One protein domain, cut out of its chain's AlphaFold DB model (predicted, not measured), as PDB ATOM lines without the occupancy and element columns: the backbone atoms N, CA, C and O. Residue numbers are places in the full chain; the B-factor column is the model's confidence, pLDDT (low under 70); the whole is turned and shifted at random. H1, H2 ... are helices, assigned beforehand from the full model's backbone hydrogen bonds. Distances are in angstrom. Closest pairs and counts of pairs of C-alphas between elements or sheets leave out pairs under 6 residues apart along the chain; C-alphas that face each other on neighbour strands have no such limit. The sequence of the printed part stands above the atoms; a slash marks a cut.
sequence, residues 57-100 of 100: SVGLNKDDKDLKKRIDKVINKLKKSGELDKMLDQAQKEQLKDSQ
ATOM      1  N   SER A  57      13.926  20.755  41.750       66.69
ATOM      2  CA  SER A  57      13.266  19.500  41.365       66.69
ATOM      3  C   SER A  57      12.403  19.687  40.117       66.69
ATOM      4  O   SER A  57      11.912  20.783  39.859       66.69
ATOM      5  N   VAL A  58      12.200  18.610  39.351       71.69
ATOM      6  CA  VAL A  58      11.308  18.597  38.179       71.69
ATOM      7  C   VAL A  58       9.953  18.016  38.586       71.69
ATOM      8  O   VAL A  58       9.877  16.858  38.995       71.69
ATOM      9  N   GLY A  59       8.890  18.819  38.491       74.00
ATOM     10  CA  GLY A  59       7.515  18.388  38.760       74.00
ATOM     11  C   GLY A  59       6.937  17.562  37.608       74.00
ATOM     12  O   GLY A  59       7.134  17.908  36.446       74.00
ATOM     13  N   LEU A  60       6.233  16.471  37.927       76.50
ATOM     14  CA  LEU A  60       5.658  15.529  36.957       76.50
ATOM     15  C   LEU A  60       4.273  15.056  37.408       76.50
ATOM     16  O   LEU A  60       4.002  14.988  38.608       76.50
ATOM     17  N   ASN A  61       3.421  14.664  36.453       77.44
ATOM     18  CA  ASN A  61       2.187  13.938  36.760       77.44
ATOM     19  C   ASN A  61       2.523  12.612  37.452       77.44
ATOM     20  O   ASN A  61       3.386  11.864  36.991       77.44
ATOM     21  N   LYS A  62       1.819  12.313  38.552       76.25
ATOM     22  CA  LYS A  62       2.112  11.162  39.421       76.25
ATOM     23  C   LYS A  62       2.082   9.822  38.676       76.25
ATOM     24  O   LYS A  62       2.870   8.931  38.995       76.25
ATOM     25  N   ASP A  63       1.202   9.702  37.688       89.75
ATOM     26  CA  ASP A  63       0.963   8.449  36.970       89.75
ATOM     27  C   ASP A  63       1.869   8.266  35.741       89.75
ATOM     28  O   ASP A  63       1.981   7.156  35.219       89.75
ATOM     29  N   ASP A  64       2.593   9.307  35.315       84.19
ATOM     30  CA  ASP A  64       3.460   9.250  34.135       84.19
ATOM     31  C   ASP A  64       4.866   8.724  34.476       84.19
ATOM     32  O   ASP A  64       5.880   9.433  34.530       84.19
ATOM     33  N   LYS A  65       4.916   7.418  34.747       88.81
ATOM     34  CA  LYS A  65       6.147   6.705  35.114       88.81
ATOM     35  C   LYS A  65       7.171   6.669  33.978       88.81
ATOM     36  O   LYS A  65       8.373   6.606  34.250       88.81
ATOM     37  N   ASP A  66       6.723   6.697  32.728       90.00
ATOM     38  CA  ASP A  66       7.611   6.622  31.569       90.00
ATOM     39  C   ASP A  66       8.293   7.960  31.300       90.00
ATOM     40  O   ASP A  66       9.508   7.990  31.071       90.00
ATOM     41  N   LEU A  67       7.561   9.070  31.428       81.31
ATOM     42  CA  LEU A  67       8.148  10.404  31.397       81.31
ATOM     43  C   LEU A  67       9.161  10.580  32.530       81.31
ATOM     44  O   LEU A  67      10.284  11.025  32.278       81.31
ATOM     45  N   LYS A  68       8.828  10.129  33.749       85.38
ATOM     46  CA  LYS A  68       9.764  10.152  34.880       85.38
ATOM     47  C   LYS A  68      11.068   9.419  34.569       85.38
ATOM     48  O   LYS A  68      12.141   9.990  34.747       85.38
ATOM     49  N   LYS A  69      11.004   8.183  34.063       89.69
ATOM     50  CA  LYS A  69      12.210   7.405  33.722       89.69
ATOM     51  C   LYS A  69      13.075   8.100  32.674       89.69
ATOM     52  O   LYS A  69      14.301   8.078  32.779       89.69
ATOM     53  N   ARG A  70      12.456   8.698  31.651       89.81
ATOM     54  CA  ARG A  70      13.178   9.420  30.592       89.81
ATOM     55  C   ARG A  70      13.889  10.647  31.154       89.81
ATOM     56  O   ARG A  70      15.078  10.819  30.895       89.81
ATOM     57  N   ILE A  71      13.190  11.440  31.959       85.69
ATOM     58  CA  ILE A  71      13.737  12.642  32.592       85.69
ATOM     59  C   ILE A  71      14.871  12.282  33.549       85.69
ATOM     60  O   ILE A  71      15.965  12.823  33.412       85.69
ATOM     61  N   ASP A  72      14.670  11.304  34.436       86.19
ATOM     62  CA  ASP A  72      15.711  10.843  35.358       86.19
ATOM     63  C   ASP A  72      16.957  10.369  34.594       86.19
ATOM     64  O   ASP A  72      18.085  10.676  34.982       86.19
ATOM     65  N   LYS A  73      16.782   9.646  33.478       90.69
ATOM     66  CA  LYS A  73      17.899   9.173  32.646       90.69
ATOM     67  C   LYS A  73      18.684  10.333  32.035       90.69
ATOM     68  O   LYS A  73      19.915  10.305  32.065       90.69
ATOM     69  N   VAL A  74      17.995  11.334  31.488       89.25
ATOM     70  CA  VAL A  74      18.632  12.513  30.883       89.25
ATOM     71  C   VAL A  74      19.339  13.344  31.950       89.25
ATOM     72  O   VAL A  74      20.527  13.612  31.804       89.25
ATOM     73  N   ILE A  75      18.668  13.664  33.060       86.12
ATOM     74  CA  ILE A  75      19.259  14.429  34.167       86.12
ATOM     75  C   ILE A  75      20.485  13.705  34.724       86.12
ATOM     76  O   ILE A  75      21.524  14.326  34.915       86.12
ATOM     77  N   ASN A  76      20.416  12.389  34.935       87.25
ATOM     78  CA  ASN A  76      21.566  11.622  35.416       87.25
ATOM     79  C   ASN A  76      22.727  11.623  34.419       87.25
ATOM     80  O   ASN A  76      23.882  11.663  34.840       87.25
ATOM     81  N   LYS A  77      22.444  11.583  33.111       89.44
ATOM     82  CA  LYS A  77      23.480  11.692  32.079       89.44
ATOM     83  C   LYS A  77      24.156  13.063  32.137       89.44
ATOM     84  O   LYS A  77      25.378  13.103  32.193       89.44
ATOM     85  N   LEU A  78      23.371  14.141  32.185       84.44
ATOM     86  CA  LEU A  78      23.878  15.516  32.214       84.44
ATOM     87  C   LEU A  78      24.623  15.843  33.520       84.44
ATOM     88  O   LEU A  78      25.635  16.536  33.496       84.44
ATOM     89  N   LYS A  79      24.172  15.293  34.658       80.00
ATOM     90  CA  LYS A  79      24.905  15.346  35.935       80.00
ATOM     91  C   LYS A  79      26.251  14.637  35.828       80.00
ATOM     92  O   LYS A  79      27.271  15.196  36.203       80.00
ATOM     93  N   LYS A  80      26.271  13.406  35.302       83.38
ATOM     94  CA  LYS A  80      27.511  12.623  35.166       83.38
ATOM     95  C   LYS A  80      28.502  13.236  34.177       83.38
ATOM     96  O   LYS A  80      29.699  13.055  34.364       83.38
ATOM     97  N   SER A  81      28.027  13.926  33.140       88.75
ATOM     98  CA  SER A  81      28.896  14.621  32.183       88.75
ATOM     99  C   SER A  81      29.396  15.984  32.678       88.75
ATOM    100  O   SER A  81      30.240  16.580  32.010       88.75
ATOM    101  N   GLY A  82      28.892  16.488  33.815       82.44
ATOM    102  CA  GLY A  82      29.167  17.849  34.300       82.44
ATOM    103  C   GLY A  82      28.570  18.939  33.403       82.44
ATOM    104  O   GLY A  82      28.964  20.100  33.465       82.44
ATOM    105  N   GLU A  83      27.651  18.578  32.508       84.12
ATOM    106  CA  GLU A  83      27.075  19.498  31.529       84.12
ATOM    107  C   GLU A  83      26.052  20.432  32.172       84.12
ATOM    108  O   GLU A  83      25.987  21.599  31.799       84.12
ATOM    109  N   LEU A  84      25.345  19.969  33.214       80.06
ATOM    110  CA  LEU A  84      24.507  20.853  34.032       80.06
ATOM    111  C   LEU A  84      25.328  21.949  34.719       80.06
ATOM    112  O   LEU A  84      24.883  23.092  34.741       80.06
ATOM    113  N   ASP A  85      26.523  21.627  35.221       79.81
ATOM    114  CA  ASP A  85      27.394  22.615  35.870       79.81
ATOM    115  C   ASP A  85      27.855  23.677  34.859       79.81
ATOM    116  O   ASP A  85      27.822  24.870  35.142       79.81
ATOM    117  N   LYS A  86      28.187  23.263  33.628       83.94
ATOM    118  CA  LYS A  86      28.537  24.191  32.539       83.94
ATOM    119  C   LYS A  86      27.370  25.091  32.135       83.94
ATOM    120  O   LYS A  86      27.577  26.280  31.904       83.94
ATOM    121  N   MET A  87      26.166  24.527  32.022       82.75
ATOM    122  CA  MET A  87      24.955  25.292  31.709       82.75
ATOM    123  C   MET A  87      24.665  26.324  32.802       82.75
ATOM    124  O   MET A  87      24.325  27.462  32.489       82.75
ATOM    125  N   LEU A  88      24.852  25.947  34.070       80.00
ATOM    126  CA  LEU A  88      24.709  26.850  35.205       80.00
ATOM    127  C   LEU A  88      25.744  27.982  35.166       80.00
ATOM    128  O   LEU A  88      25.374  29.152  35.243       80.00
ATOM    129  N   ASP A  89      27.024  27.655  34.975       78.00
ATOM    130  CA  ASP A  89      28.100  28.645  34.857       78.00
ATOM    131  C   ASP A  89      27.852  29.626  33.699       78.00
ATOM    132  O   ASP A  89      28.155  30.818  33.804       78.00
ATOM    133  N   GLN A  90      27.324  29.138  32.572       83.50
ATOM    134  CA  GLN A  90      26.973  29.983  31.434       83.50
ATOM    135  C   GLN A  90      25.806  30.917  31.770       83.50
ATOM    136  O   GLN A  90      25.928  32.122  31.550       83.50
ATOM    137  N   ALA A  91      24.720  30.393  32.343       78.44
ATOM    138  CA  ALA A  91      23.558  31.191  32.727       78.44
ATOM    139  C   ALA A  91      23.929  32.283  33.744       78.44
ATOM    140  O   ALA A  91      23.498  33.427  33.612       78.44
ATOM    141  N   GLN A  92      24.799  31.972  34.712       71.12
ATOM    142  CA  GLN A  92      25.320  32.961  35.659       71.12
ATOM    143  C   GLN A  92      26.112  34.064  34.951       71.12
ATOM    144  O   GLN A  92      25.925  35.247  35.234       71.12
ATOM    145  N   LYS A  93      26.976  33.709  33.992       78.88
ATOM    146  CA  LYS A  93      27.719  34.699  33.197       78.88
ATOM    147  C   LYS A  93      26.794  35.585  32.364       78.88
ATOM    148  O   LYS A  93      27.073  36.771  32.243       78.88
ATOM    149  N   GLU A  94      25.735  35.033  31.781       79.88
ATOM    150  CA  GLU A  94      24.740  35.789  31.007       79.88
ATOM    151  C   GLU A  94      23.943  36.742  31.905       79.88
ATOM    152  O   GLU A  94      23.898  37.939  31.635       79.88
ATOM    153  N   GLN A  95      23.439  36.264  33.044       69.88
ATOM    154  CA  GLN A  95      22.713  37.096  34.008       69.88
ATOM    155  C   GLN A  95      23.559  38.266  34.539       69.88
ATOM    156  O   GLN A  95      23.052  39.371  34.749       69.88
ATOM    157  N   LEU A  96      24.860  38.044  34.744       69.69
ATOM    158  CA  LEU A  96      25.798  39.088  35.161       69.69
ATOM    159  C   LEU A  96      26.090  40.113  34.053       69.69
ATOM    160  O   LEU A  96      26.387  41.260  34.385       69.69
ATOM    161  N   LYS A  97      25.996  39.729  32.772       69.69
ATOM    162  CA  LYS A  97      26.135  40.646  31.625       69.69
ATOM    163  C   LYS A  97      24.907  41.534  31.448       69.69
ATOM    164  O   LYS A  97      25.075  42.728  31.251       69.69
ATOM    165  N   ASP A  98      23.706  40.975  31.582       60.66
ATOM    166  CA  ASP A  98      22.446  41.726  31.447       60.66
ATOM    167  C   ASP A  98      22.187  42.685  32.626       60.66
ATOM    168  O   ASP A  98      21.305  43.538  32.567       60.66
ATOM    169  N   SER A  99      22.952  42.552  33.713       52.75
ATOM    170  CA  SER A  99      22.869  43.408  34.901       52.75
ATOM    171  C   SER A  99      23.820  44.623  34.867       52.75
ATOM    172  O   SER A  99      24.076  45.193  35.939       52.75
ATOM    173  N   GLN A 100      24.394  44.964  33.701       44.03
ATOM    174  CA  GLN A 100      25.246  46.145  33.464       44.03
ATOM    175  C   GLN A 100      24.510  47.254  32.716       44.03
ATOM    176  O   GLN A 100      23.764  46.939  31.765       44.03
TER     177      GLN A 100
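What this domain is: This is residues 57 to 100 of the 100 residues of the protein "PBPb domain-containing protein" of Ligilactobacillus acidipiscis (UniProt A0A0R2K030). Two helices of equal length, H1 and H2, meet near their ends at a tight turn and make an open L, with little between the two arms. Before H1, residues 57 to 64 form a loop that folds back into the start of that helix. The printed part has 44 residues with two named helices, H1 then H2, and no named strand; its class is all helix. It is extended, with a radius of gyration of the C-alphas of 14.5 A and spans of 45 by 22 by 10 A.

How they stand to each other: H1, residues 65 to 80, and H2, residues 83 to 98, are close but not clearly touching, with 2 pairs of C-alphas within 8 A. Their closest C-alphas, those of Leu 78 and Leu 84, are 5.7 A apart. Their lines are about perpendicular, at 78 degrees. In H1 and H2 every O i to N i+4 pair is within hydrogen-bond range.

Where its parts are: H1 begins with C-alpha 65 at (6.147, 6.705, 35.114) and is 22.2 A long. H2 is 22.7 A long and ends with C-alpha 98 at (22.446, 41.726, 31.447).

The domain as a whole: The C-alphas farthest apart, of Asp 63 and Gln 100, are 45.0 A apart. The printed part has no cut, and the link from H1 to H2 is tight. Residue 57 and residues 95 to 100 have pLDDT under 70.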